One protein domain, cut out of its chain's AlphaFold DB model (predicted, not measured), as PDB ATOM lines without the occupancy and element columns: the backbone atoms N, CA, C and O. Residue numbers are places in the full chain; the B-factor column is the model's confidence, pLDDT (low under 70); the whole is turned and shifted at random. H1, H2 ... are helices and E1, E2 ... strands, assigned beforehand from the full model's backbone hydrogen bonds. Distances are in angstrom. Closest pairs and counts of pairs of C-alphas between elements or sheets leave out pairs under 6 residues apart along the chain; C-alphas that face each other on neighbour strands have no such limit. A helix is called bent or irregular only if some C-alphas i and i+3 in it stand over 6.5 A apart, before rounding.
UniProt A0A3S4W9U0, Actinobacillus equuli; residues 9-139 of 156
ATOM      1  N   ASP A   9     -24.954  29.046 -88.439       92.44
ATOM      2  CA  ASP A   9     -23.585  29.482 -88.713       92.44
ATOM      3  C   ASP A   9     -22.565  28.333 -88.676       92.44
ATOM      4  O   ASP A   9     -21.492  28.452 -89.267       92.44
ATOM      5  N   HIS A  10     -22.940  27.186 -88.101       93.88
ATOM      6  CA  HIS A  10     -22.142  25.956 -88.096       93.88
ATOM      7  C   HIS A  10     -22.538  24.987 -89.214       93.88
ATOM      8  O   HIS A  10     -21.694  24.222 -89.683       93.88
ATOM      9  N   ILE A  11     -23.793  25.019 -89.683       96.06
ATOM     10  CA  ILE A  11     -24.315  23.986 -90.597       96.06
ATOM     11  C   ILE A  11     -24.677  24.468 -92.008       96.06
ATOM     12  O   ILE A  11     -24.813  23.646 -92.914       96.06
ATOM     13  N   MET A  12     -24.790  25.777 -92.263       94.69
ATOM     14  CA  MET A  12     -25.300  26.285 -93.551       94.69
ATOM     15  C   MET A  12     -24.447  25.916 -94.778       94.69
ATOM     16  O   MET A  12     -24.941  25.918 -95.906       94.69
ATOM     17  N   ALA A  13     -23.157  25.627 -94.583       94.75
ATOM     18  CA  ALA A  13     -22.231  25.269 -95.657       94.75
ATOM     19  C   ALA A  13     -22.024  23.752 -95.811       94.75
ATOM     20  O   ALA A  13     -21.377  23.329 -96.770       94.75
ATOM     21  N   VAL A  14     -22.574  22.940 -94.901       96.44
ATOM     22  CA  VAL A  14     -22.254  21.511 -94.768       96.44
ATOM     23  C   VAL A  14     -22.536  20.728 -96.041       96.44
ATOM     24  O   VAL A  14     -21.629  20.066 -96.535       96.44
ATOM     25  N   GLU A  15     -23.729  20.858 -96.625       95.69
ATOM     26  CA  GLU A  15     -24.088  20.144 -97.859       95.69
ATOM     27  C   GLU A  15     -23.116  20.443 -99.004       95.69
ATOM     28  O   GLU A  15     -22.669  19.540 -99.699       95.69
ATOM     29  N   LYS A  16     -22.706  21.709 -99.160       95.12
ATOM     30  CA  LYS A  16     -21.762  22.101-100.218       95.12
ATOM     31  C   LYS A  16     -20.384  21.479-100.005       95.12
ATOM     32  O   LYS A  16     -19.738  21.082-100.971       95.12
ATOM     33  N   VAL A  17     -19.926  21.417 -98.754       96.38
ATOM     34  CA  VAL A  17     -18.648  20.789 -98.392       96.38
ATOM     35  C   VAL A  17     -18.732  19.275 -98.591       96.38
ATOM     36  O   VAL A  17     -17.831  18.691 -99.193       96.38
ATOM     37  N   ARG A  18     -19.830  18.645 -98.156       95.94
ATOM     38  CA  ARG A  18     -20.106  17.220 -98.357       95.94
ATOM     39  C   ARG A  18     -20.100  16.851 -99.836       95.94
ATOM     40  O   ARG A  18     -19.372  15.938-100.210       95.94
ATOM     41  N   ASP A  19     -20.830  17.584-100.672       95.44
ATOM     42  CA  ASP A  19     -20.916  17.333-102.114       95.44
ATOM     43  C   ASP A  19     -19.562  17.503-102.815       95.44
ATOM     44  O   ASP A  19     -19.239  16.765-103.744       95.44
ATOM     45  N   HIS A  20     -18.756  18.474-102.375       97.56
ATOM     46  CA  HIS A  20     -17.456  18.745-102.979       97.56
ATOM     47  C   HIS A  20     -16.405  17.683-102.636       97.56
ATOM     48  O   HIS A  20     -15.642  17.275-103.510       97.56
ATOM     49  N   PHE A  21     -16.338  17.254-101.373       97.44
ATOM     50  CA  PHE A  21     -15.291  16.345-100.894       97.44
ATOM     51  C   PHE A  21     -15.733  14.879-100.798       97.44
ATOM     52  O   PHE A  21     -14.880  14.010-100.635       97.44
ATOM     53  N   GLY A  22     -17.034  14.588-100.889       96.88
ATOM     54  CA  GLY A  22     -17.578  13.236-100.750       96.88
ATOM     55  C   GLY A  22     -17.369  12.646 -99.352       96.88
ATOM     56  O   GLY A  22     -17.049  11.467 -99.232       96.88
ATOM     57  N   VAL A  23     -17.484  13.469 -98.305       96.25
ATOM     58  CA  VAL A  23     -17.216  13.074 -96.911       96.25
ATOM     59  C   VAL A  23     -18.495  12.955 -96.092       96.25
ATOM     60  O   VAL A  23     -19.393  13.781 -96.215       96.25
ATOM     61  N   GLU A  24     -18.536  11.976 -95.195       96.81
ATOM     62  CA  GLU A  24     -19.635  11.794 -94.242       96.81
ATOM     63  C   GLU A  24     -19.659  12.908 -93.185       96.81
ATOM     64  O   GLU A  24     -18.629  13.510 -92.840       96.81
ATOM     65  N   VAL A  25     -20.845  13.184 -92.656       97.94
ATOM     66  CA  VAL A  25     -21.120  14.184 -91.627       97.94
ATOM     67  C   VAL A  25     -21.463  13.475 -90.323       97.94
ATOM     68  O   VAL A  25     -22.439  12.734 -90.243       97.94
ATOM     69  N   TYR A  26     -20.669  13.741 -89.292       98.25
ATOM     70  CA  TYR A  26     -20.869  13.233 -87.943       98.25
ATOM     71  C   TYR A  26     -21.204  14.388 -87.010       98.25
ATOM     72  O   TYR A  26     -20.574  15.447 -87.066       98.25
ATOM     73  N   GLY A  27     -22.129  14.144 -86.097       94.88
ATOM     74  CA  GLY A  27     -22.562  15.125 -85.123       94.88
ATOM     75  C   GLY A  27     -23.702  16.009 -85.638       94.88
ATOM     76  O   GLY A  27     -24.000  16.060 -86.826       94.88
ATOM     77  N   SER A  28     -24.353  16.762 -84.766       97.75
ATOM     78  CA  SER A  28     -24.122  16.833 -83.320       97.75
ATOM     79  C   SER A  28     -24.847  15.695 -82.572       97.75
ATOM     80  O   SER A  28     -24.865  14.558 -83.052       97.75
ATOM     81  N   HIS A  29     -25.423  15.946 -81.396       98.69
ATOM     82  CA  HIS A  29     -26.347  15.009 -80.755       98.69
ATOM     83  C   HIS A  29     -27.750  15.124 -81.372       98.69
ATOM     84  O   HIS A  29     -28.148  16.184 -81.857       98.69
ATOM     85  N   ILE A  30     -28.527  14.035 -81.342       98.75
ATOM     86  CA  ILE A  30     -29.844  13.953 -82.003       98.75
ATOM     87  C   ILE A  30     -30.850  15.009 -81.523       98.75
ATOM     88  O   ILE A  30     -31.777  15.355 -82.257       98.75
ATOM     89  N   ASP A  31     -30.649  15.567 -80.331       98.69
ATOM     90  CA  ASP A  31     -31.488  16.641 -79.794       98.69
ATOM     91  C   ASP A  31     -31.450  17.925 -80.645       98.69
ATOM     92  O   ASP A  31     -32.385  18.721 -80.579       98.69
ATOM     93  N   ASP A  32     -30.430  18.110 -81.494       98.44
ATOM     94  CA  ASP A  32     -30.367  19.215 -82.461       98.44
ATOM     95  C   ASP A  32     -31.164  18.957 -83.740       98.44
ATOM     96  O   ASP A  32     -31.279  19.859 -84.571       98.44
ATOM     97  N   LYS A  33     -31.752  17.770 -83.931       98.56
ATOM     98  CA  LYS A  33     -32.546  17.452 -85.128       98.56
ATOM     99  C   LYS A  33     -33.555  18.556 -85.510       98.56
ATOM    100  O   LYS A  33     -33.602  18.893 -86.695       98.56
ATOM    101  N   PRO A  34     -34.302  19.184 -84.577       98.12
ATOM    102  CA  PRO A  34     -35.194  20.289 -84.922       98.12
ATOM    103  C   PRO A  34     -34.479  21.516 -85.510       98.12
ATOM    104  O   PRO A  34     -35.069  22.206 -86.338       98.12
ATOM    105  N   LEU A  35     -33.227  21.792 -85.122       97.31
ATOM    106  CA  LEU A  35     -32.424  22.884 -85.685       97.31
ATOM    107  C   LEU A  35     -32.027  22.595 -87.138       97.31
ATOM    108  O   LEU A  35     -32.183  23.458 -88.000       97.31
ATOM    109  N   PHE A  36     -31.597  21.362 -87.424       98.00
ATOM    110  CA  PHE A  36     -31.299  20.909 -88.788       98.00
ATOM    111  C   PHE A  36     -32.534  20.984 -89.701       98.00
ATOM    112  O   PHE A  36     -32.451  21.448 -90.841       98.00
ATOM    113  N   GLU A  37     -33.698  20.570 -89.194       97.56
ATOM    114  CA  GLU A  37     -34.969  20.626 -89.923       97.56
ATOM    115  C   GLU A  37     -35.453  22.067 -90.167       97.56
ATOM    116  O   GLU A  37     -36.094  22.325 -91.188       97.56
ATOM    117  N   GLN A  38     -35.115  23.010 -89.279       96.06
ATOM    118  CA  GLN A  38     -35.479  24.431 -89.379       96.06
ATOM    119  C   GLN A  38     -34.468  25.300 -90.135       96.06
ATOM    120  O   GLN A  38     -34.700  26.501 -90.304       96.06
ATOM    121  N   LEU A  39     -33.361  24.727 -90.613       96.00
ATOM    122  CA  LEU A  39     -32.324  25.463 -91.338       96.00
ATOM    123  C   LEU A  39     -32.876  26.337 -92.487       96.00
ATOM    124  O   LEU A  39     -32.488  27.507 -92.547       96.00
ATOM    125  N   PRO A  40     -33.801  25.866 -93.356       96.75
ATOM    126  CA  PRO A  40     -34.362  26.708 -94.415       96.75
ATOM    127  C   PRO A  40     -35.049  27.974 -93.882       96.75
ATOM    128  O   PRO A  40     -34.832  29.064 -94.410       96.75
ATOM    129  N   GLN A  41     -35.849  27.835 -92.820       95.62
ATOM    130  CA  GLN A  41     -36.595  28.930 -92.197       95.62
ATOM    131  C   GLN A  41     -35.655  29.903 -91.484       95.62
ATOM    132  O   GLN A  41     -35.845  31.114 -91.565       95.62
ATOM    133  N   MET A  42     -34.612  29.389 -90.826       93.56
ATOM    134  CA  MET A  42     -33.579  30.226 -90.218       93.56
ATOM    135  C   MET A  42     -32.834  31.033 -91.289       93.56
ATOM    136  O   MET A  42     -32.679  32.242 -91.137       93.56
ATOM    137  N   CYS A  43     -32.436  30.415 -92.408       94.12
ATOM    138  CA  CYS A  43     -31.808  31.138 -93.519       94.12
ATOM    139  C   CYS A  43     -32.707  32.262 -94.051       94.12
ATOM    140  O   CYS A  43     -32.226  33.377 -94.242       94.12
ATOM    141  N   GLU A  44     -34.001  31.996 -94.243       95.19
ATOM    142  CA  GLU A  44     -34.972  33.003 -94.682       95.19
ATOM    143  C   GLU A  44     -35.089  34.162 -93.680       95.19
ATOM    144  O   GLU A  44     -34.979  35.325 -94.070       95.19
ATOM    145  N   MET A  45     -35.229  33.856 -92.386       92.81
ATOM    146  CA  MET A  45     -35.344  34.853 -91.316       92.81
ATOM    147  C   MET A  45     -34.131  35.794 -91.254       92.81
ATOM    148  O   MET A  45     -34.287  36.983 -90.978       92.81
ATOM    149  N   PHE A  46     -32.931  35.281 -91.537       91.31
ATOM    150  CA  PHE A  46     -31.692  36.063 -91.571       91.31
ATOM    151  C   PHE A  46     -31.364  36.664 -92.952       91.31
ATOM    152  O   PHE A  46     -30.314  37.289 -93.106       91.31
ATOM    153  N   GLY A  47     -32.232  36.507 -93.961       94.75
ATOM    154  CA  GLY A  47     -32.006  37.037 -95.313       94.75
ATOM    155  C   GLY A  47     -30.835  36.376 -96.054       94.75
ATOM    156  O   GLY A  47     -30.200  37.002 -96.905       94.75
ATOM    157  N   LEU A  48     -30.522  35.126 -95.713       94.31
ATOM    158  CA  LEU A  48     -29.431  34.343 -96.288       94.31
ATOM    159  C   LEU A  48     -29.909  33.506 -97.487       94.31
ATOM    160  O   LEU A  48     -31.108  33.256 -97.636       94.31
ATOM    161  N   PRO A  49     -28.989  33.042 -98.359       93.19
ATOM    162  CA  PRO A  49     -29.349  32.152 -99.457       93.19
ATOM    163  C   PRO A  49     -30.091  30.905 -98.955       93.19
ATOM    164  O   PRO A  49     -29.722  30.368 -97.910       93.19
ATOM    165  N   PRO A  50     -31.092  30.405 -99.700       91.31
ATOM    166  CA  PRO A  50     -31.861  29.246 -99.277       91.31
ATOM    167  C   PRO A  50     -30.965  28.006 -99.211       91.31
ATOM    168  O   PRO A  50     -30.282  27.658-100.179       91.31
ATOM    169  N   VAL A  51     -31.006  27.323 -98.071       94.94
ATOM    170  CA  VAL A  51     -30.343  26.039 -97.840       94.94
ATOM    171  C   VAL A  51     -31.422  25.006 -97.538       94.94
ATOM    172  O   VAL A  51     -32.392  25.305 -96.847       94.94
ATOM    173  N   LYS A  52     -31.298  23.800 -98.101       95.56
ATOM    174  CA  LYS A  52     -32.218  22.698 -97.796       95.56
ATOM    175  C   LYS A  52     -31.907  22.145 -96.407       95.56
ATOM    176  O   LYS A  52     -30.743  22.077 -96.024       95.56
ATOM    177  N   ALA A  53     -32.939  21.696 -95.700       97.25
ATOM    178  CA  ALA A  53     -32.743  20.870 -94.521       97.25
ATOM    179  C   ALA A  53     -32.027  19.573 -94.920       97.25
ATOM    180  O   ALA A  53     -32.277  19.010 -95.991       97.25
ATOM    181  N   PHE A  54     -31.155  19.106 -94.042       97.62
ATOM    182  CA  PHE A  54     -30.435  17.848 -94.167       97.62
ATOM    183  C   PHE A  54     -30.230  17.284 -92.762       97.62
ATOM    184  O   PHE A  54     -30.377  18.011 -91.786       97.62
ATOM    185  N   LEU A  55     -29.893  16.003 -92.656       98.31
ATOM    186  CA  LEU A  55     -29.467  15.395 -91.397       98.31
ATOM    187  C   LEU A  55     -28.028  14.889 -91.563       98.31
ATOM    188  O   LEU A  55     -27.653  14.537 -92.690       98.31
ATOM    189  N   PRO A  56     -27.228  14.854 -90.485       97.94
ATOM    190  CA  PRO A  56     -25.933  14.194 -90.516       97.94
ATOM    191  C   PRO A  56     -26.098  12.699 -90.800       97.94
ATOM    192  O   PRO A  56     -27.148  12.109 -90.528       97.94
ATOM    193  N   ASP A  57     -25.043  12.085 -91.324       98.44
ATOM    194  CA  ASP A  57     -24.998  10.642 -91.564       98.44
ATOM    195  C   ASP A  57     -24.978   9.874 -90.230       98.44
ATOM    196  O   ASP A  57     -25.583   8.807 -90.109       98.44
ATOM    197  N   TYR A  58     -24.353  10.465 -89.204       98.38
ATOM    198  CA  TYR A  58     -24.252   9.898 -87.862       98.38
ATOM    199  C   TYR A  58     -24.468  10.956 -86.777       98.38
ATOM    200  O   TYR A  58     -23.799  11.987 -86.759       98.38
ATOM    201  N   TRP A  59     -25.353  10.670 -85.823       98.69
ATOM    202  CA  TRP A  59     -25.436  11.412 -84.562       98.69
ATOM    203  C   TRP A  59     -24.396  10.882 -83.576       98.69
ATOM    204  O   TRP A  59     -24.069   9.696 -83.611       98.69
ATOM    205  N   LEU A  60     -23.908  11.746 -82.689       98.62
ATOM    206  CA  LEU A  60     -22.919  11.390 -81.670       98.62
ATOM    207  C   LEU A  60     -23.491  11.580 -80.264       98.62
ATOM    208  O   LEU A  60     -24.227  12.534 -80.015       98.62
ATOM    209  N   ASN A  61     -23.131  10.683 -79.351       98.50
ATOM    210  CA  ASN A  61     -23.562  10.662 -77.956       98.50
ATOM    211  C   ASN A  61     -22.403  10.956 -77.000       98.50
ATOM    212  O   ASN A  61     -21.228  10.915 -77.359       98.50
ATOM    213  N   GLU A  62     -22.749  11.221 -75.742       97.88
ATOM    214  CA  GLU A  62     -21.784  11.265 -74.643       97.88
ATOM    215  C   GLU A  62     -20.918   9.991 -74.616       97.88
ATOM    216  O   GLU A  62     -21.443   8.877 -74.674       97.88
ATOM    217  N   ASN A  63     -19.605  10.163 -74.450       95.88
ATOM    218  CA  ASN A  63     -18.582   9.111 -74.418       95.88
ATOM    219  C   ASN A  63     -18.342   8.360 -75.736       95.88
ATOM    220  O   ASN A  63     -17.511   7.445 -75.752       95.88
ATOM    221  N   ASP A  64     -18.993   8.738 -76.839       98.38
ATOM    222  CA  ASP A  64     -18.569   8.253 -78.151       98.38
ATOM    223  C   ASP A  64     -17.127   8.694 -78.426       98.38
ATOM    224  O   ASP A  64     -16.644   9.715 -77.923       98.38
ATOM    225  N   VAL A  65     -16.427   7.909 -79.241       97.44
ATOM    226  CA  VAL A  65     -15.063   8.220 -79.658       97.44
ATOM    227  C   VAL A  65     -15.009   8.387 -81.164       97.44
ATOM    228  O   VAL A  65     -15.443   7.511 -81.910       97.44
ATOM    229  N   VAL A  66     -14.412   9.495 -81.593       96.06
ATOM    230  CA  VAL A  66     -14.170   9.809 -82.999       96.06
ATOM    231  C   VAL A  66     -12.670   9.820 -83.260       96.06
ATOM    232  O   VAL A  66     -11.917  10.534 -82.597       96.06
ATOM    233  N   GLU A  67     -12.233   9.046 -84.249       95.62
ATOM    234  CA  GLU A  67     -10.831   8.971 -84.660       95.62
ATOM    235  C   GLU A  67     -10.615   9.718 -85.977       95.62
ATOM    236  O   GLU A  67     -11.345   9.523 -86.951       95.62
ATOM    237  N   VAL A  68      -9.598  10.582 -86.017       91.38
ATOM    238  CA  VAL A  68      -9.206  11.336 -87.215       91.38
ATOM    239  C   VAL A  68      -7.704  11.180 -87.417       91.38
ATOM    240  O   VAL A  68      -6.893  11.887 -86.817       91.38
ATOM    241  N   GLY A  69      -7.315  10.231 -88.269       91.88
ATOM    242  CA  GLY A  69      -5.910   9.853 -88.409       91.88
ATOM    243  C   GLY A  69      -5.381   9.272 -87.096       91.88
ATOM    244  O   GLY A  69      -5.872   8.244 -86.646       91.88
ATOM    245  N   SER A  70      -4.388   9.925 -86.488       92.19
ATOM    246  CA  SER A  70      -3.845   9.546 -85.174       92.19
ATOM    247  C   SER A  70      -4.503  10.268 -83.994       92.19
ATOM    248  O   SER A  70      -4.118  10.018 -82.858       92.19
ATOM    249  N   LEU A  71      -5.430  11.196 -84.251       92.62
ATOM    250  CA  LEU A  71      -6.142  11.930 -83.205       92.62
ATOM    251  C   LEU A  71      -7.342  11.120 -82.728       92.62
ATOM    252  O   LEU A  71      -8.039  10.505 -83.541       92.62
ATOM    253  N   ARG A  72      -7.610  11.169 -81.422       95.50
ATOM    254  CA  ARG A  72      -8.714  10.442 -80.794       95.50
ATOM    255  C   ARG A  72      -9.494  11.387 -79.890       95.50
ATOM    256  O   ARG A  72      -9.021  11.779 -78.829       95.50
ATOM    257  N   PHE A  73     -10.709  11.721 -80.308       95.62
ATOM    258  CA  PHE A  73     -11.583  12.635 -79.587       95.62
ATOM    259  C   PHE A  73     -12.651  11.873 -78.810       95.62
ATOM    260  O   PHE A  73     -13.425  11.118 -79.393       95.62
ATOM    261  N   SER A  74     -12.731  12.124 -77.506       95.94
ATOM    262  CA  SER A  74     -13.895  11.796 -76.688       95.94
ATOM    263  C   SER A  74     -14.975  12.851 -76.903       95.94
ATOM    264  O   SER A  74     -14.703  14.051 -76.807       95.94
ATOM    265  N   VAL A  75     -16.201  12.412 -77.166       97.50
ATOM    266  CA  VAL A  75     -17.369  13.282 -77.295       97.50
ATOM    267  C   VAL A  75     -17.979  13.532 -75.917       97.50
ATOM    268  O   VAL A  75     -18.188  12.593 -75.148       97.50
ATOM    269  N   ARG A  76     -18.298  14.792 -75.610       96.75
ATOM    270  CA  ARG A  76     -19.138  15.172 -74.460       96.75
ATOM    271  C   ARG A  76     -20.394  15.870 -74.959       96.75
ATOM    272  O   ARG A  76     -20.294  16.735 -75.825       96.75
ATOM    273  N   HIS A  77     -21.556  15.534 -74.408       98.12
ATOM    274  CA  HIS A  77     -22.813  16.238 -74.673       98.12
ATOM    275  C   HIS A  77     -22.903  17.468 -73.772       98.12
ATOM    276  O   HIS A  77     -22.875  17.352 -72.549       98.12
ATOM    277  N   LEU A  78     -22.983  18.651 -74.370       97.56
ATOM    278  CA  LEU A  78     -22.839  19.945 -73.706       97.56
ATOM    279  C   LEU A  78     -24.053  20.858 -73.966       97.56
ATOM    280  O   LEU A  78     -23.896  21.948 -74.521       97.56
ATOM    281  N   PRO A  79     -25.276  20.452 -73.577       98.19
ATOM    282  CA  PRO A  79     -26.482  21.198 -73.909       98.19
ATOM    283  C   PRO A  79     -26.510  22.585 -73.255       98.19
ATOM    284  O   PRO A  79     -25.902  22.824 -72.210       98.19
ATOM    285  N   GLY A  80     -27.284  23.493 -73.851       97.88
ATOM    286  CA  GLY A  80     -27.599  24.804 -73.278       97.88
ATOM    287  C   GLY A  80     -27.504  25.938 -74.293       97.88
ATOM    288  O   GLY A  80     -28.451  26.705 -74.431       97.88
ATOM    289  N   HIS A  81     -26.417  26.010 -75.066       97.44
ATOM    290  CA  HIS A  81     -26.364  26.884 -76.249       97.44
ATOM    291  C   HIS A  81     -27.321  26.376 -77.337       97.44
ATOM    292  O   HIS A  81     -28.140  27.127 -77.857       97.44
ATOM    293  N   ALA A  82     -27.240  25.073 -77.601       98.19
ATOM    294  CA  ALA A  82     -28.167  24.290 -78.405       98.19
ATOM    295  C   ALA A  82     -28.469  22.979 -77.647       98.19
ATOM    296  O   ALA A  82     -27.652  22.557 -76.817       98.19
ATOM    297  N   PRO A  83     -29.632  22.342 -77.855       98.12
ATOM    298  CA  PRO A  83     -30.037  21.156 -77.097       98.12
ATOM    299  C   PRO A  83     -29.157  19.928 -77.389       98.12
ATOM    300  O   PRO A  83     -28.861  19.147 -76.488       98.12
ATOM    301  N   GLY A  84     -28.689  19.772 -78.626       98.38
ATOM    302  CA  GLY A  84     -27.812  18.691 -79.065       98.38
ATOM    303  C   GLY A  84     -26.342  19.080 -79.169       98.38
ATOM    304  O   GLY A  84     -25.591  18.378 -79.841       98.38
ATOM    305  N   HIS A  85     -25.917  20.172 -78.530       98.38
ATOM    306  CA  HIS A  85     -24.527  20.620 -78.592       98.38
ATOM    307  C   HIS A  85     -23.568  19.570 -78.013       98.38
ATOM    308  O   HIS A  85     -23.831  19.002 -76.955       98.38
ATOM    309  N   ILE A  86     -22.461  19.304 -78.702       98.25
ATOM    310  CA  ILE A  86     -21.380  18.417 -78.278       98.25
ATOM    311  C   ILE A  86     -20.008  19.096 -78.400       98.25
ATOM    312  O   ILE A  86     -19.783  19.959 -79.251       98.25
ATOM    313  N   GLY A  87     -19.058  18.643 -77.584       96.25
ATOM    314  CA  GLY A  87     -17.643  18.995 -77.694       96.25
ATOM    315  C   GLY A  87     -16.759  17.779 -77.971       96.25
ATOM    316  O   GLY A  87     -17.093  16.660 -77.580       96.25
ATOM    317  N   PHE A  88     -15.617  18.015 -78.618       95.38
ATOM    318  CA  PHE A  88     -14.610  16.999 -78.944       95.38
ATOM    319  C   PHE A  88     -13.329  17.247 -78.147       95.38
ATOM    320  O   PHE A  88     -12.742  18.327 -78.249       95.38
ATOM    321  N   PHE A  89     -12.882  16.250 -77.386       92.81
ATOM    322  CA  PHE A  89     -11.757  16.380 -76.457       92.81
ATOM    323  C   PHE A  89     -10.714  15.293 -76.695       92.81
ATOM    324  O   PHE A  89     -11.005  14.107 -76.563       92.81
ATOM    325  N   ASP A  90      -9.493  15.701 -77.016       91.75
ATOM    326  CA  ASP A  90      -8.316  14.838 -77.052       91.75
ATOM    327  C   ASP A  90      -7.429  15.196 -75.856       91.75
ATOM    328  O   ASP A  90      -6.694  16.187 -75.865       91.75
ATOM    329  N   PHE A  91      -7.547  14.406 -74.790       86.62
ATOM    330  CA  PHE A  91      -6.836  14.641 -73.533       86.62
ATOM    331  C   PHE A  91      -5.334  14.362 -73.641       86.62
ATOM    332  O   PHE A  91      -4.550  14.995 -72.938       86.62
ATOM    333  N   GLU A  92      -4.921  13.449 -74.524       88.44
ATOM    334  CA  GLU A  92      -3.509  13.101 -74.714       88.44
ATOM    335  C   GLU A  92      -2.761  14.253 -75.390       88.44
ATOM    336  O   GLU A  92      -1.705  14.679 -74.920       88.44
ATOM    337  N   ASN A  93      -3.352  14.814 -76.448       87.50
ATOM    338  CA  ASN A  93      -2.786  15.938 -77.192       87.50
ATOM    339  C   ASN A  93      -3.175  17.310 -76.619       87.50
ATOM    340  O   ASN A  93      -2.738  18.340 -77.136       87.50
ATOM    341  N   LYS A  94      -3.980  17.333 -75.551       86.94
ATOM    342  CA  LYS A  94      -4.529  18.531 -74.902       86.94
ATOM    343  C   LYS A  94      -5.336  19.440 -75.845       86.94
ATOM    344  O   LYS A  94      -5.235  20.657 -75.748       86.94
ATOM    345  N   ILE A  95      -6.143  18.875 -76.744       86.31
ATOM    346  CA  ILE A  95      -6.965  19.620 -77.715       86.31
ATOM    347  C   ILE A  95      -8.442  19.564 -77.323       86.31
ATOM    348  O   ILE A  95      -8.979  18.487 -77.066       86.31
ATOM    349  N   ALA A  96      -9.120  20.714 -77.346       88.56
ATOM    350  CA  ALA A  96     -10.559  20.804 -77.126       88.56
ATOM    351  C   ALA A  96     -11.247  21.661 -78.200       88.56
ATOM    352  O   ALA A  96     -10.904  22.828 -78.405       88.56
ATOM    353  N   PHE A  97     -12.271  21.089 -78.833       92.44
ATOM    354  CA  PHE A  97     -13.234  21.799 -79.672       92.44
ATOM    355  C   PHE A  97     -14.580  21.830 -78.947       92.44
ATOM    356  O   PHE A  97     -15.389  20.911 -79.074       92.44
ATOM    357  N   SER A  98     -14.822  22.882 -78.170       90.75
ATOM    358  CA  SER A  98     -16.037  23.035 -77.358       90.75
ATOM    359  C   SER A  98     -17.225  23.631 -78.105       90.75
ATOM    360  O   SER A  98     -18.260  23.858 -77.484       90.75
ATOM    361  N   GLY A  99     -17.057  24.002 -79.378       92.31
ATOM    362  CA  GLY A  99     -17.997  24.880 -80.078       92.31
ATOM    363  C   GLY A  99     -18.321  26.125 -79.245       92.31
ATOM    364  O   GLY A  99     -17.471  26.631 -78.510       92.31
ATOM    365  N   ASP A 100     -19.576  26.552 -79.305       94.69
ATOM    366  CA  ASP A 100     -20.052  27.779 -78.663       94.69
ATOM    367  C   ASP A 100     -20.478  27.604 -77.192       94.69
ATOM    368  O   ASP A 100     -21.347  28.316 -76.707       94.69
ATOM    369  N   VAL A 101     -19.884  26.666 -76.445       92.56
ATOM    370  CA  VAL A 101     -20.154  26.510 -74.998       92.56
ATOM    371  C   VAL A 101     -19.360  27.532 -74.181       92.56
ATOM    372  O   VAL A 101     -19.934  28.273 -73.379       92.56
ATOM    373  N   LEU A 102     -18.042  27.596 -74.401       89.25
ATOM    374  CA  LEU A 102     -17.118  28.476 -73.683       89.25
ATOM    375  C   LEU A 102     -16.431  29.452 -74.634       89.25
ATOM    376  O   LEU A 102     -15.935  29.072 -75.694       89.25
ATOM    377  N   PHE A 103     -16.340  30.702 -74.190       85.38
ATOM    378  CA  PHE A 103     -15.581  31.761 -74.832       85.38
ATOM    379  C   PHE A 103     -14.556  32.345 -73.856       85.38
ATOM    380  O   PHE A 103     -14.620  32.126 -72.644       85.38
ATOM    381  N   LYS A 104     -13.596  33.120 -74.363       82.00
ATOM    382  CA  LYS A 104     -12.667  33.834 -73.491       82.00
ATOM    383  C   LYS A 104     -13.482  34.874 -72.728       82.00
ATOM    384  O   LYS A 104     -14.117  35.726 -73.348       82.00
ATOM    385  N   ASP A 105     -13.485  34.762 -71.405       82.50
ATOM    386  CA  ASP A 105     -14.216  35.647 -70.496       82.50
ATOM    387  C   ASP A 105     -15.749  35.655 -70.698       82.50
ATOM    388  O   ASP A 105     -16.430  36.555 -70.207       82.50
ATOM    389  N   SER A 106     -16.326  34.670 -71.407       88.31
ATOM    390  CA  SER A 106     -17.781  34.573 -71.619       88.31
ATOM    391  C   SER A 106     -18.251  33.155 -71.999       88.31
ATOM    392  O   SER A 106     -17.467  32.211 -72.025       88.31
ATOM    393  N   ILE A 107     -19.552  32.986 -72.251       92.56
ATOM    394  CA  ILE A 107     -20.198  31.708 -72.597       92.56
ATOM    395  C   ILE A 107     -21.088  31.881 -73.830       92.56
ATOM    396  O   ILE A 107     -21.390  33.010 -74.227       92.56
ATOM    397  N   GLY A 108     -21.519  30.765 -74.417       91.44
ATOM    398  CA  GLY A 108     -22.490  30.750 -75.508       91.44
ATOM    399  C   GLY A 108     -23.755  31.540 -75.236       91.44
ATOM    400  O   GLY A 108     -24.269  31.586 -74.120       91.44
ATOM    401  N   ARG A 109     -24.305  32.125 -76.301       94.62
ATOM    402  CA  ARG A 109     -25.635  32.736 -76.261       94.62
ATOM    403  C   ARG A 109     -26.700  31.685 -75.976       94.62
ATOM    404  O   ARG A 109     -26.655  30.600 -76.532       94.62
ATOM    405  N   THR A 110     -27.700  32.015 -75.178       96.25
ATOM    406  CA  THR A 110     -28.813  31.097 -74.871       96.25
ATOM    407  C   THR A 110     -30.174  31.699 -75.190       96.25
ATOM    408  O   THR A 110     -31.199  31.131 -74.844       96.25
ATOM    409  N   ASP A 111     -30.184  32.869 -75.826       93.31
ATOM    410  CA  ASP A 111     -31.376  33.580 -76.289       93.31
ATOM    411  C   ASP A 111     -31.798  33.175 -77.715       93.31
ATOM    412  O   ASP A 111     -32.800  33.664 -78.234       93.31
ATOM    413  N   LEU A 112     -31.030  32.283 -78.349       90.31
ATOM    414  CA  LEU A 112     -31.354  31.682 -79.639       90.31
ATOM    415  C   LEU A 112     -32.447  30.613 -79.492       90.31
ATOM    416  O   LEU A 112     -32.765  30.152 -78.394       90.31
ATOM    417  N   TYR A 113     -33.036  30.216 -80.621       90.25
ATOM    418  CA  TYR A 113     -34.051  29.168 -80.648       90.25
ATOM    419  C   TYR A 113     -33.516  27.876 -80.001       90.25
ATOM    420  O   TYR A 113     -32.473  27.373 -80.395       90.25
ATOM    421  N   MET A 114     -34.252  27.356 -79.012       94.38
ATOM    422  CA  MET A 114     -33.897  26.179 -78.194       94.38
ATOM    423  C   MET A 114     -32.684  26.333 -77.254       94.38
ATOM    424  O   MET A 114     -32.251  25.339 -76.671       94.38
ATOM    425  N   GLY A 115     -32.179  27.550 -77.036       96.44
ATOM    426  CA  GLY A 115     -31.183  27.829 -75.998       96.44
ATOM    427  C   GLY A 115     -31.773  27.867 -74.577       96.44
ATOM    428  O   GLY A 115     -32.955  28.151 -74.376       96.44
ATOM    429  N   SER A 116     -30.942  27.582 -73.569       98.25
ATOM    430  CA  SER A 116     -31.279  27.647 -72.141       98.25
ATOM    431  C   SER A 116     -30.056  27.984 -71.281       98.25
ATOM    432  O   SER A 116     -29.091  27.219 -71.220       98.25
ATOM    433  N   LEU A 117     -30.113  29.126 -70.580       97.75
ATOM    434  CA  LEU A 117     -29.030  29.596 -69.708       97.75
ATOM    435  C   LEU A 117     -28.795  28.657 -68.525       97.75
ATOM    436  O   LEU A 117     -27.651  28.310 -68.244       97.75
ATOM    437  N   ASP A 118     -29.866  28.224 -67.862       98.06
ATOM    438  CA  ASP A 118     -29.769  27.351 -66.690       98.06
ATOM    439  C   ASP A 118     -29.104  26.017 -67.053       98.06
ATOM    440  O   ASP A 118     -28.233  25.541 -66.326       98.06
ATOM    441  N   VAL A 119     -29.453  25.460 -68.219       98.25
ATOM    442  CA  VAL A 119     -28.846  24.224 -68.731       98.25
ATOM    443  C   VAL A 119     -27.382  24.455 -69.105       98.25
ATOM    444  O   VAL A 119     -26.537  23.645 -68.745       98.25
ATOM    445  N   LEU A 120     -27.051  25.572 -69.765       97.00
ATOM    446  CA  LEU A 120     -25.666  25.875 -70.137       97.00
ATOM    447  C   LEU A 120     -24.762  26.033 -68.907       97.00
ATOM    448  O   LEU A 120     -23.650  25.506 -68.880       97.00
ATOM    449  N   LEU A 121     -25.229  26.745 -67.879       95.19
ATOM    450  CA  LEU A 121     -24.471  26.935 -66.644       95.19
ATOM    451  C   LEU A 121     -24.264  25.613 -65.896       95.19
ATOM    452  O   LEU A 121     -23.175  25.387 -65.367       95.19
ATOM    453  N   ASP A 122     -25.275  24.742 -65.864       96.38
ATOM    454  CA  ASP A 122     -25.149  23.401 -65.287       96.38
ATOM    455  C   ASP A 122     -24.152  22.538 -66.074       96.38
ATOM    456  O   ASP A 122     -23.228  21.971 -65.487       96.38
ATOM    457  N   THR A 123     -24.248  22.535 -67.407       95.56
ATOM    458  CA  THR A 123     -23.294  21.874 -68.309       95.56
ATOM    459  C   THR A 123     -21.860  22.327 -68.044       95.56
ATOM    460  O   THR A 123     -20.969  21.494 -67.883       95.56
ATOM    461  N   ILE A 124     -21.609  23.637 -67.956       91.88
ATOM    462  CA  ILE A 124     -20.259  24.168 -67.714       91.88
ATOM    463  C   ILE A 124     -19.726  23.689 -66.360       91.88
ATOM    464  O   ILE A 124     -18.604  23.186 -66.275       91.88
ATOM    465  N   ARG A 125     -20.539  23.790 -65.305       90.88
ATOM    466  CA  ARG A 125     -20.136  23.405 -63.945       90.88
ATOM    467  C   ARG A 125     -19.846  21.915 -63.812       90.88
ATOM    468  O   ARG A 125     -18.937  21.544 -63.077       90.88
ATOM    469  N   THR A 126     -20.628  21.075 -64.483       90.88
ATOM    470  CA  THR A 126     -20.585  19.618 -64.301       90.88
ATOM    471  C   THR A 126     -19.684  18.903 -65.302       90.88
ATOM    472  O   THR A 126     -19.160  17.842 -64.972       90.88
ATOM    473  N   LYS A 127     -19.486  19.468 -66.502       90.50
ATOM    474  CA  LYS A 127     -18.787  18.803 -67.615       90.50
ATOM    475  C   LYS A 127     -17.593  19.563 -68.187       90.50
ATOM    476  O   LYS A 127     -16.960  19.041 -69.100       90.50
ATOM    477  N   MET A 128     -17.309  20.786 -67.734       84.50
ATOM    478  CA  MET A 128     -16.180  21.574 -68.256       84.50
ATOM    479  C   MET A 128     -15.133  21.925 -67.192       84.50
ATOM    480  O   MET A 128     -14.012  22.270 -67.547       84.50
ATOM    481  N   PHE A 129     -15.467  21.845 -65.901       74.31
ATOM    482  CA  PHE A 129     -14.546  22.179 -64.802       74.31
ATOM    483  C   PHE A 129     -13.613  21.035 -64.384       74.31
ATOM    484  O   PHE A 129     -12.694  21.258 -63.602       74.31
ATOM    485  N   ASP A 130     -13.828  19.821 -64.891       72.50
ATOM    486  CA  ASP A 130     -12.902  18.693 -64.745       72.50
ATOM    487  C   ASP A 130     -11.790  18.696 -65.810       72.50
ATOM    488  O   ASP A 130     -10.924  17.823 -65.800       72.50
ATOM    489  N   LEU A 131     -11.820  19.652 -66.743       71.19
ATOM    490  CA  LEU A 131     -10.777  19.831 -67.743       71.19
ATOM    491  C   LEU A 131      -9.558  20.487 -67.087       71.19
ATOM    492  O   LEU A 131      -9.687  21.530 -66.448       71.19
ATOM    493  N   ASP A 132      -8.376  19.900 -67.278       67.94
ATOM    494  CA  ASP A 132      -7.115  20.496 -66.827       67.94
ATOM    495  C   ASP A 132      -6.960  21.932 -67.371       67.94
ATOM    496  O   ASP A 132      -7.294  22.206 -68.528       67.94
ATOM    497  N   ASP A 133      -6.381  22.839 -66.574       62.75
ATOM    498  CA  ASP A 133      -6.152  24.248 -66.952       62.75
ATOM    499  C   ASP A 133      -5.429  24.390 -68.309       62.75
ATOM    500  O   ASP A 133      -5.715  25.297 -69.098       62.75
ATOM    501  N   ASP A 134      -4.524  23.458 -68.623       59.25
ATOM    502  CA  ASP A 134      -3.812  23.422 -69.902       59.25
ATOM    503  C   ASP A 134      -4.744  23.110 -71.085       59.25
ATOM    504  O   ASP A 134      -4.572  23.670 -72.167       59.25
ATOM    505  N   LEU A 135      -5.745  22.247 -70.895       59.25
ATOM    506  CA  LEU A 135      -6.726  21.889 -71.924       59.25
ATOM    507  C   LEU A 135      -7.710  23.044 -72.170       59.25
ATOM    508  O   LEU A 135      -8.044  23.340 -73.317       59.25
ATOM    509  N   LEU A 136      -8.100  23.757 -71.108       58.28
ATOM    510  CA  LEU A 136      -8.878  24.999 -71.190       58.28
ATOM    511  C   LEU A 136      -8.127  26.107 -71.949       58.28
ATOM    512  O   LEU A 136      -8.748  26.917 -72.638       58.28
ATOM    513  N   SER A 137      -6.793  26.136 -71.866       48.41
ATOM    514  CA  SER A 137      -5.959  27.115 -72.575       48.41
ATOM    515  C   SER A 137      -5.898  26.896 -74.095       48.41
ATOM    516  O   SER A 137      -5.726  27.862 -74.841       48.41
ATOM    517  N   LEU A 138      -6.072  25.648 -74.554       51.25
ATOM    518  CA  LEU A 138      -6.022  25.259 -75.968       51.25
ATOM    519  C   LEU A 138      -7.414  25.151 -76.606       51.25
ATOM    520  O   LEU A 138      -7.572  24.509 -77.647       51.25
ATOM    521  N   LEU A 139      -8.426  25.777 -76.003       57.38
ATOM    522  CA  LEU A 139      -9.765  25.836 -76.571       57.38
ATOM    523  C   LEU A 139      -9.697  26.483 -77.961       57.38
ATOM    524  O   LEU A 139      -9.474  27.693 -78.092       57.38
TER     525      LEU A 139
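What this domain is: This is residues 9 to 139 of the 156 residues of a protein of Actinobacillus equuli (UniProt A0A3S4W9U0). A twisted sheet of four strands, E1 to E4 joined by hairpins, makes one side of the domain, and three short helices, H1 to H3, lie scattered on the other side among long loops. H4 lies off the end of the sheet where E2 finishes, and H5 grazes the sheet beside E4. The 131 printed residues run H1 H2 H3 E1 E2 E3 E4 H4 H5; the sheet, in order E1, E2, E3, E4, is antiparallel. The class is mixed, with only 58 residues in named elements, under half. The whole is compact, radius of gyration of the C-alphas 15.3 A, spanning 42 by 36 by 22 A.

How they stand to each other: Start at E1, residues 65 to 68, and E2, residues 71 to 77, a hairpin with N 66 and O 73 2.9 A apart, within hydrogen-bond range. E3, residues 86 to 90, pairs with E2 through N 74 and O 89, 2.8 A, and E4, residues 95 to 97, with E3 through N 90 and O 95, 2.8 A. These four form a meander, each strand the antiparallel neighbour of the one before. The sheet is only just strongly twisted, its C-alphas up to 4.3 A off its best plane. H5, residues 133 to 137, only grazes it; the closest C-alphas of E4 and H5 are Ile 95 and Leu 135, 6.2 A. H4, residues 117 to 127, is not on the sheet. H1, residues 14 to 21, is apart from H2, residues 30 to 37; H2 and H3, residues 39 to 45, meet only through their link. Every O i to N i+4 pair is within range in H1, H3, H4 and H5, and 2 of 4 in irregular H2, where C-alphas 31 and 34 are 7.3 A apart.

Where its parts are: Find C-alpha 14 at (-22.254, 21.511, -94.768), where H1 begins; E2 runs 19.2 A from C-alpha 71 at (-6.142, 11.930, -83.205) to C-alpha 77, and H4 runs 15.0 A from C-alpha 117 to C-alpha 127 at (-18.787, 18.803, -67.615).

The domain as a whole: The C-alphas of Gly 47 and Glu 92, the two farthest apart, are 42.5 A apart. The printed part has no cut; the links H3 to E1 and E4 to H4 are long, and residues 132 to 139 are under 70 in pLDDT.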